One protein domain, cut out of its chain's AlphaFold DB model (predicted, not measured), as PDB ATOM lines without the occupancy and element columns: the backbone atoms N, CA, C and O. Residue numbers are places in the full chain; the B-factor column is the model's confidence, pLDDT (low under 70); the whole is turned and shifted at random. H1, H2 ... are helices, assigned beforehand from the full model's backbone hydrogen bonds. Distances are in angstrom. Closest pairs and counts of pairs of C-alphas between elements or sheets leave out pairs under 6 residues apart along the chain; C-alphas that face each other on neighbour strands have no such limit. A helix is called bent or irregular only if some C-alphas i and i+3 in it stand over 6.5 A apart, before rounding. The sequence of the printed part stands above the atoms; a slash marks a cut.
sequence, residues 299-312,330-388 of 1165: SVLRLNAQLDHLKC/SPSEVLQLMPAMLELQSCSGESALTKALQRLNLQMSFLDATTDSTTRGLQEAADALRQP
ATOM      1  N   SER A 299     148.790 127.868 173.550       90.44
ATOM      2  CA  SER A 299     149.844 128.512 172.750       90.44
ATOM      3  C   SER A 299     149.289 129.576 171.795       90.44
ATOM      4  O   SER A 299     149.879 130.651 171.690       90.44
ATOM      5  N   VAL A 300     148.123 129.339 171.185       90.25
ATOM      6  CA  VAL A 300     147.394 130.354 170.401       90.25
ATOM      7  C   VAL A 300     146.960 131.526 171.284       90.25
ATOM      8  O   VAL A 300     147.146 132.678 170.901       90.25
ATOM      9  N   LEU A 301     146.438 131.259 172.489       91.12
ATOM     10  CA  LEU A 301     146.043 132.312 173.434       91.12
ATOM     11  C   LEU A 301     147.223 133.215 173.818       91.12
ATOM     12  O   LEU A 301     147.078 134.435 173.825       91.12
ATOM     13  N   ARG A 302     148.403 132.636 174.078       93.00
ATOM     14  CA  ARG A 302     149.628 133.404 174.364       93.00
ATOM     15  C   ARG A 302     150.067 134.267 173.183       93.00
ATOM     16  O   ARG A 302     150.417 135.426 173.389       93.00
ATOM     17  N   LEU A 303     150.026 133.724 171.964       91.69
ATOM     18  CA  LEU A 303     150.325 134.491 170.753       91.69
ATOM     19  C   LEU A 303     149.357 135.670 170.595       91.69
ATOM     20  O   LEU A 303     149.798 136.801 170.415       91.69
ATOM     21  N   ASN A 304     148.052 135.429 170.731       90.62
ATOM     22  CA  ASN A 304     147.044 136.479 170.610       90.62
ATOM     23  C   ASN A 304     147.205 137.574 171.670       90.62
ATOM     24  O   ASN A 304     147.180 138.747 171.309       90.62
ATOM     25  N   ALA A 305     147.466 137.212 172.929       90.50
ATOM     26  CA  ALA A 305     147.726 138.184 173.992       90.50
ATOM     27  C   ALA A 305     148.936 139.079 173.667       90.50
ATOM     28  O   ALA A 305     148.880 140.296 173.841       90.50
ATOM     29  N   GLN A 306     150.014 138.501 173.125       89.56
ATOM     30  CA  GLN A 306     151.187 139.268 172.700       89.56
ATOM     31  C   GLN A 306     150.865 140.224 171.539       89.56
ATOM     32  O   GLN A 306     151.325 141.365 171.530       89.56
ATOM     33  N   LEU A 307     150.057 139.785 170.570       89.25
ATOM     34  CA  LEU A 307     149.617 140.629 169.453       89.25
ATOM     35  C   LEU A 307     148.691 141.765 169.911       89.25
ATOM     36  O   LEU A 307     148.795 142.876 169.390       89.25
ATOM     37  N   ASP A 308     147.833 141.516 170.903       87.62
ATOM     38  CA  ASP A 308     146.974 142.538 171.511       87.62
ATOM     39  C   ASP A 308     147.802 143.630 172.203       87.62
ATOM     40  O   ASP A 308     147.513 144.819 172.050       87.62
ATOM     41  N   HIS A 309     148.884 143.254 172.894       86.69
ATOM     42  CA  HIS A 309     149.806 144.214 173.512       86.69
ATOM     43  C   HIS A 309     150.505 145.125 172.494       86.69
ATOM     44  O   HIS A 309     150.744 146.297 172.788       86.69
ATOM     45  N   LEU A 310     150.803 144.614 171.297       83.50
ATOM     46  CA  LEU A 310     151.500 145.356 170.243       83.50
ATOM     47  C   LEU A 310     150.597 146.300 169.440       83.50
ATOM     48  O   LEU A 310     151.116 147.086 168.651       83.50
ATOM     49  N   LYS A 311     149.269 146.247 169.634       81.75
ATOM     50  CA  LYS A 311     148.284 147.075 168.908       81.75
ATOM     51  C   LYS A 311     148.484 147.050 167.383       81.75
ATOM     52  O   LYS A 311     148.415 148.083 166.723       81.75
ATOM     53  N   CYS A 312     148.747 145.866 166.832       83.00
ATOM     54  CA  CYS A 312     148.965 145.666 165.399       83.00
ATOM     55  C   CYS A 312     147.771 146.142 164.555       83.00
ATOM     56  O   CYS A 312     146.619 145.969 164.967       83.00
ATOM     57  N   SER A 330     154.107 126.816 163.761       88.00
ATOM     58  CA  SER A 330     153.374 126.672 165.028       88.00
ATOM     59  C   SER A 330     153.173 128.042 165.697       88.00
ATOM     60  O   SER A 330     153.989 128.944 165.494       88.00
ATOM     61  N   PRO A 331     152.160 128.228 166.567       90.75
ATOM     62  CA  PRO A 331     152.012 129.470 167.335       90.75
ATOM     63  C   PRO A 331     153.281 129.847 168.123       90.75
ATOM     64  O   PRO A 331     153.613 131.023 168.263       90.75
ATOM     65  N   SER A 332     154.023 128.842 168.596       88.25
ATOM     66  CA  SER A 332     155.295 129.011 169.305       88.25
ATOM     67  C   SER A 332     156.444 129.453 168.392       88.25
ATOM     68  O   SER A 332     157.304 130.215 168.825       88.25
ATOM     69  N   GLU A 333     156.495 128.981 167.145       89.12
ATOM     70  CA  GLU A 333     157.468 129.428 166.136       89.12
ATOM     71  C   GLU A 333     157.158 130.849 165.660       89.12
ATOM     72  O   GLU A 333     158.065 131.672 165.568       89.12
ATOM     73  N   VAL A 334     155.880 131.184 165.465       92.00
ATOM     74  CA  VAL A 334     155.459 132.558 165.141       92.00
ATOM     75  C   VAL A 334     155.886 133.531 166.245       92.00
ATOM     76  O   VAL A 334     156.436 134.590 165.951       92.00
ATOM     77  N   LEU A 335     155.726 133.151 167.519       91.00
ATOM     78  CA  LEU A 335     156.227 133.940 168.651       91.00
ATOM     79  C   LEU A 335     157.753 134.146 168.615       91.00
ATOM     80  O   LEU A 335     158.227 135.214 169.000       91.00
ATOM     81  N   GLN A 336     158.522 133.163 168.140       89.88
ATOM     82  CA  GLN A 336     159.981 133.276 168.010       89.88
ATOM     83  C   GLN A 336     160.410 134.224 166.883       89.88
ATOM     84  O   GLN A 336     161.492 134.800 166.971       89.88
ATOM     85  N   LEU A 337     159.574 134.430 165.860       90.69
ATOM     86  CA  LEU A 337     159.836 135.384 164.775       90.69
ATOM     87  C   LEU A 337     159.523 136.839 165.145       90.69
ATOM     88  O   LEU A 337     159.929 137.752 164.425       90.69
ATOM     89  N   MET A 338     158.843 137.080 166.269       90.19
ATOM     90  CA  MET A 338     158.426 138.424 166.682       90.19
ATOM     91  C   MET A 338     159.565 139.458 166.720       90.19
ATOM     92  O   MET A 338     159.329 140.570 166.249       90.19
ATOM     93  N   PRO A 339     160.786 139.153 167.211       90.44
ATOM     94  CA  PRO A 339     161.890 140.112 167.182       90.44
ATOM     95  C   PRO A 339     162.265 140.553 165.762       90.44
ATOM     96  O   PRO A 339     162.389 141.750 165.526       90.44
ATOM     97  N   ALA A 340     162.359 139.618 164.808       89.81
ATOM     98  CA  ALA A 340     162.674 139.929 163.410       89.81
ATOM     99  C   ALA A 340     161.561 140.758 162.747       89.81
ATOM    100  O   ALA A 340     161.835 141.706 162.017       89.81
ATOM    101  N   MET A 341     160.292 140.456 163.057       90.88
ATOM    102  CA  MET A 341     159.159 141.260 162.582       90.88
ATOM    103  C   MET A 341     159.218 142.705 163.106       90.88
ATOM    104  O   MET A 341     158.915 143.639 162.369       90.88
ATOM    105  N   LEU A 342     159.577 142.896 164.381       89.56
ATOM    106  CA  LEU A 342     159.694 144.227 164.989       89.56
ATOM    107  C   LEU A 342     160.896 145.007 164.442       89.56
ATOM    108  O   LEU A 342     160.783 146.213 164.239       89.56
ATOM    109  N   GLU A 343     162.007 144.325 164.163       89.56
ATOM    110  CA  GLU A 343     163.188 144.908 163.520       89.56
ATOM    111  C   GLU A 343     162.852 145.426 162.114       89.56
ATOM    112  O   GLU A 343     163.026 146.617 161.852       89.56
ATOM    113  N   LEU A 344     162.257 144.592 161.251       86.38
ATOM    114  CA  LEU A 344     161.843 145.007 159.905       86.38
ATOM    115  C   LEU A 344     160.859 146.184 159.949       86.38
ATOM    116  O   LEU A 344     161.008 147.140 159.192       86.38
ATOM    117  N   GLN A 345     159.893 146.152 160.873       86.75
ATOM    118  CA  GLN A 345     158.959 147.262 161.059       86.75
ATOM    119  C   GLN A 345     159.676 148.562 161.448       86.75
ATOM    120  O   GLN A 345     159.291 149.629 160.974       86.75
ATOM    121  N   SER A 346     160.691 148.486 162.313       87.00
ATOM    122  CA  SER A 346     161.452 149.664 162.736       87.00
ATOM    123  C   SER A 346     162.310 150.253 161.614       87.00
ATOM    124  O   SER A 346     162.485 151.467 161.569       87.00
ATOM    125  N   CYS A 347     162.793 149.411 160.694       84.81
ATOM    126  CA  CYS A 347     163.662 149.823 159.595       84.81
ATOM    127  C   CYS A 347     162.888 150.290 158.352       84.81
ATOM    128  O   CYS A 347     163.272 151.283 157.749       84.81
ATOM    129  N   SER A 348     161.825 149.575 157.963       82.12
ATOM    130  CA  SER A 348     161.133 149.739 156.664       82.12
ATOM    131  C   SER A 348     159.623 150.014 156.791       82.12
ATOM    132  O   SER A 348     158.899 150.077 155.803       82.12
ATOM    133  N   GLY A 349     159.104 150.151 158.013       84.94
ATOM    134  CA  GLY A 349     157.689 150.431 158.257       84.94
ATOM    135  C   GLY A 349     156.756 149.214 158.174       84.94
ATOM    136  O   GLY A 349     157.144 148.073 157.925       84.94
ATOM    137  N   GLU A 350     155.469 149.453 158.442       85.06
ATOM    138  CA  GLU A 350     154.459 148.391 158.569       85.06
ATOM    139  C   GLU A 350     154.006 147.798 157.223       85.06
ATOM    140  O   GLU A 350     153.658 146.616 157.152       85.06
ATOM    141  N   SER A 351     154.037 148.597 156.152       82.88
ATOM    142  CA  SER A 351     153.686 148.147 154.799       82.88
ATOM    143  C   SER A 351     154.658 147.070 154.308       82.88
ATOM    144  O   SER A 351     154.225 145.984 153.917       82.88
ATOM    145  N   ALA A 352     155.967 147.325 154.438       82.69
ATOM    146  CA  ALA A 352     157.024 146.377 154.090       82.69
ATOM    147  C   ALA A 352     156.903 145.073 154.891       82.69
ATOM    148  O   ALA A 352     156.901 143.986 154.313       82.69
ATOM    149  N   LEU A 353     156.684 145.163 156.212       87.44
ATOM    150  CA  LEU A 353     156.445 143.978 157.043       87.44
ATOM    151  C   LEU A 353     155.223 143.179 156.566       87.44
ATOM    152  O   LEU A 353     155.275 141.954 156.492       87.44
ATOM    153  N   THR A 354     154.115 143.848 156.252       87.88
ATOM    154  CA  THR A 354     152.887 143.169 155.814       87.88
ATOM    155  C   THR A 354     153.107 142.417 154.502       87.88
ATOM    156  O   THR A 354     152.673 141.269 154.392       87.88
ATOM    157  N   LYS A 355     153.826 143.015 153.542       83.00
ATOM    158  CA  LYS A 355     154.201 142.361 152.278       83.00
ATOM    159  C   LYS A 355     155.142 141.176 152.499       83.00
ATOM    160  O   LYS A 355     154.893 140.101 151.960       83.00
ATOM    161  N   ALA A 356     156.158 141.326 153.349       86.44
ATOM    162  CA  ALA A 356     157.066 140.233 153.694       86.44
ATOM    163  C   ALA A 356     156.315 139.046 154.328       86.44
ATOM    164  O   ALA A 356     156.515 137.895 153.945       86.44
ATOM    165  N   LEU A 357     155.376 139.315 155.244       89.81
ATOM    166  CA  LEU A 357     154.529 138.278 155.843       89.81
ATOM    167  C   LEU A 357     153.562 137.643 154.834       89.81
ATOM    168  O   LEU A 357     153.279 136.448 154.930       89.81
ATOM    169  N   GLN A 358     153.046 138.416 153.878       87.69
ATOM    170  CA  GLN A 358     152.207 137.895 152.800       87.69
ATOM    171  C   GLN A 358     152.998 136.931 151.907       87.69
ATOM    172  O   GLN A 358     152.520 135.830 151.642       87.69
ATOM    173  N   ARG A 359     154.229 137.287 151.520       83.62
ATOM    174  CA  ARG A 359     155.128 136.398 150.763       83.62
ATOM    175  C   ARG A 359     155.450 135.124 151.524       83.62
ATOM    176  O   ARG A 359     155.350 134.041 150.959       83.62
ATOM    177  N   LEU A 360     155.734 135.227 152.822       87.12
ATOM    178  CA  LEU A 360     155.925 134.051 153.673       87.12
ATOM    179  C   LEU A 360     154.703 133.128 153.679       87.12
ATOM    180  O   LEU A 360     154.856 131.912 153.625       87.12
ATOM    181  N   ASN A 361     153.489 133.683 153.701       87.19
ATOM    182  CA  ASN A 361     152.270 132.879 153.616       87.19
ATOM    183  C   ASN A 361     152.092 132.163 152.264       87.19
ATOM    184  O   ASN A 361     151.379 131.162 152.215       87.19
ATOM    185  N   LEU A 362     152.697 132.672 151.187       82.38
ATOM    186  CA  LEU A 362     152.555 132.139 149.829       82.38
ATOM    187  C   LEU A 362     153.684 131.185 149.426       82.38
ATOM    188  O   LEU A 362     153.429 130.219 148.714       82.38
ATOM    189  N   GLN A 363     154.918 131.470 149.844       78.44
ATOM    190  CA  GLN A 363     156.124 130.865 149.271       78.44
ATOM    191  C   GLN A 363     156.863 129.923 150.230       78.44
ATOM    192  O   GLN A 363     157.712 129.154 149.787       78.44
ATOM    193  N   MET A 364     156.570 129.964 151.535       80.12
ATOM    194  CA  MET A 364     157.327 129.182 152.513       80.12
ATOM    195  C   MET A 364     157.093 127.676 152.337       80.12
ATOM    196  O   MET A 364     155.955 127.206 152.258       80.12
ATOM    197  N   SER A 365     158.185 126.913 152.333       73.94
ATOM    198  CA  SER A 365     158.137 125.460 152.173       73.94
ATOM    199  C   SER A 365     157.459 124.766 153.359       73.94
ATOM    200  O   SER A 365     157.683 125.094 154.526       73.94
ATOM    201  N   PHE A 366     156.643 123.753 153.062       73.94
ATOM    202  CA  PHE A 366     155.986 122.940 154.080       73.94
ATOM    203  C   PHE A 366     156.985 121.999 154.778       73.94
ATOM    204  O   PHE A 366     157.727 121.275 154.116       73.94
ATOM    205  N   LEU A 367     156.976 121.972 156.116       78.44
ATOM    206  CA  LEU A 367     157.852 121.099 156.908       78.44
ATOM    207  C   LEU A 367     157.321 119.664 156.961       78.44
ATOM    208  O   LEU A 367     156.209 119.410 157.429       78.44
ATOM    209  N   ASP A 368     158.156 118.707 156.571       79.75
ATOM    210  CA  ASP A 368     157.833 117.287 156.611       79.75
ATOM    211  C   ASP A 368     159.026 116.421 157.050       79.75
ATOM    212  O   ASP A 368     160.057 116.894 157.535       79.75
ATOM    213  N   ALA A 369     158.883 115.102 156.920       75.31
ATOM    214  CA  ALA A 369     159.951 114.184 157.295       75.31
ATOM    215  C   ALA A 369     161.145 114.178 156.319       75.31
ATOM    216  O   ALA A 369     162.189 113.632 156.684       75.31
ATOM    217  N   THR A 370     160.966 114.717 155.109       72.75
ATOM    218  CA  THR A 370     161.943 114.776 154.010       72.75
ATOM    219  C   THR A 370     162.762 116.060 154.019       72.75
ATOM    220  O   THR A 370     163.833 116.088 153.420       72.75
ATOM    221  N   THR A 371     162.282 117.090 154.721       72.25
ATOM    222  CA  THR A 371     162.969 118.373 154.871       72.25
ATOM    223  C   THR A 371     164.389 118.151 155.400       72.25
ATOM    224  O   THR A 371     164.578 117.570 156.475       72.25
ATOM    225  N   ASP A 372     165.386 118.567 154.615       60.56
ATOM    226  CA  ASP A 372     166.799 118.349 154.920       60.56
ATOM    227  C   ASP A 372     167.226 119.155 156.160       60.56
ATOM    228  O   ASP A 372     166.666 120.198 156.486       60.56
ATOM    229  N   SER A 373     168.271 118.690 156.843       52.44
ATOM    230  CA  SER A 373     168.908 119.379 157.979       52.44
ATOM    231  C   SER A 373     169.508 120.755 157.627       52.44
ATOM    232  O   SER A 373     169.899 121.528 158.509       52.44
ATOM    233  N   THR A 374     169.601 121.064 156.331       45.75
ATOM    234  CA  THR A 374     170.054 122.346 155.781       45.75
ATOM    235  C   THR A 374     168.908 123.351 155.623       45.75
ATOM    236  O   THR A 374     169.131 124.545 155.839       45.75
ATOM    237  N   THR A 375     167.681 122.887 155.352       52.16
ATOM    238  CA  THR A 375     166.467 123.705 155.248       52.16
ATOM    239  C   THR A 375     165.927 123.995 156.644       52.16
ATOM    240  O   THR A 375     165.411 123.134 157.355       52.16
ATOM    241  N   ARG A 376     166.084 125.238 157.084       59.72
ATOM    242  CA  ARG A 376     165.724 125.665 158.433       59.72
ATOM    243  C   ARG A 376     164.429 126.470 158.360       59.72
ATOM    244  O   ARG A 376     164.526 127.684 158.362       59.72
ATOM    245  N   GLY A 377     163.245 125.855 158.318       69.38
ATOM    246  CA  GLY A 377     161.982 126.590 158.082       69.38
ATOM    247  C   GLY A 377     161.812 127.879 158.911       69.38
ATOM    248  O   GLY A 377     161.486 128.930 158.370       69.38
ATOM    249  N   LEU A 378     162.143 127.851 160.209       78.06
ATOM    250  CA  LEU A 378     162.130 129.061 161.050       78.06
ATOM    251  C   LEU A 378     163.217 130.090 160.678       78.06
ATOM    252  O   LEU A 378     162.983 131.292 160.758       78.06
ATOM    253  N   GLN A 379     164.412 129.636 160.303       78.06
ATOM    254  CA  GLN A 379     165.493 130.523 159.866       78.06
ATOM    255  C   GLN A 379     165.213 131.091 158.472       78.06
ATOM    256  O   GLN A 379     165.477 132.259 158.272       78.06
ATOM    257  N   GLU A 380     164.661 130.307 157.548       78.00
ATOM    258  CA  GLU A 380     164.217 130.752 156.223       78.00
ATOM    259  C   GLU A 380     163.189 131.874 156.374       78.00
ATOM    260  O   GLU A 380     163.351 132.943 155.792       78.00
ATOM    261  N   ALA A 381     162.210 131.691 157.266       82.50
ATOM    262  CA  ALA A 381     161.260 132.742 157.603       82.50
ATOM    263  C   ALA A 381     161.940 133.980 158.220       82.50
ATOM    264  O   ALA A 381     161.598 135.110 157.879       82.50
ATOM    265  N   ALA A 382     162.917 133.790 159.113       84.56
ATOM    266  CA  ALA A 382     163.665 134.897 159.708       84.56
ATOM    267  C   ALA A 382     164.564 135.626 158.695       84.56
ATOM    268  O   ALA A 382     164.703 136.841 158.778       84.56
ATOM    269  N   ASP A 383     165.175 134.906 157.757       82.25
ATOM    270  CA  ASP A 383     166.065 135.449 156.737       82.25
ATOM    271  C   ASP A 383     165.257 136.212 155.682       82.25
ATOM    272  O   ASP A 383     165.632 137.327 155.333       82.25
ATOM    273  N   ALA A 384     164.095 135.694 155.274       80.12
ATOM    274  CA  ALA A 384     163.148 136.411 154.422       80.12
ATOM    275  C   ALA A 384     162.654 137.723 155.064       80.12
ATOM    276  O   ALA A 384     162.528 138.730 154.379       80.12
ATOM    277  N   LEU A 385     162.438 137.751 156.387       84.25
ATOM    278  CA  LEU A 385     162.098 138.986 157.115       84.25
ATOM    279  C   LEU A 385     163.270 139.975 157.239       84.25
ATOM    280  O   LEU A 385     163.040 141.134 157.571       84.25
ATOM    281  N   ARG A 386     164.517 139.541 157.016       81.38
ATOM    282  CA  ARG A 386     165.705 140.413 157.040       81.38
ATOM    283  C   ARG A 386     166.088 140.943 155.661       81.38
ATOM    284  O   ARG A 386     166.947 141.820 155.587       81.38
ATOM    285  N   GLN A 387     165.507 140.412 154.585       73.38
ATOM    286  CA  GLN A 387     165.752 140.936 153.247       73.38
ATOM    287  C   GLN A 387     165.124 142.333 153.113       73.38
ATOM    288  O   GLN A 387     163.993 142.535 153.562       73.38
ATOM    289  N   PRO A 388     165.845 143.312 152.534       65.69
ATOM    290  CA  PRO A 388     165.288 144.638 152.307       65.69
ATOM    291  C   PRO A 388     164.120 144.556 151.308       65.69
ATOM    292  O   PRO A 388     164.194 143.766 150.362       65.69
TER     293      PRO A 388
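What this domain is: This is residues 299 to 312 and 330 to 388 of the 1165 residues of the protein "RNA-dependent RNA polymerase" of Cyphellophora europaea CBS 101466 (UniProt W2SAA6). A long helix, H2, folds back as two arms; H1 packs on the beginning of H2a, H3 runs beside H2a, and residues 368 to 374 stick out. Of class all helix, the 73 printed residues have three named helices, H1, H2, H3. The whole is compact, radius of gyration of the C-alphas 12.9 A, spanning 38 by 31 by 18 A.

How they stand to each other: Start at H1, residues 299 to 309; it touches H2a, residues 331 to 347, through 331 to 335 alone, closest C-alphas Val 300 and Pro 331, 5.6 A. H2, one helix by its hydrogen bonds, is bent: C-alphas 347 and 350 are 9.4 A apart. H2b, residues 350 to 363, runs opposite ways to H2a at a steep tilt of 42 degrees. H3, residues 377 to 384, touches H2a at a shallow tilt of 9 degrees, closest C-alphas Ala 340 and Ala 382, 6.3 A. H2a has 11 of 13 O i to N i+4 pairs within hydrogen-bond range; H1, H2b and H3 have every pair.

Where its parts are: Find C-alpha 299 at (149.844, 128.512, 172.750), where H1 begins; H2a covers 24.7 A from first to last C-alpha, and H3 ends with C-alpha 384 at (163.148, 136.411, 154.422).

The domain as a whole: Across the cut, C-alphas 312 and 330 are 19.5 A apart. H2 to H3 is a long link; residues 372 to 377 and 388 are under pLDDT 70.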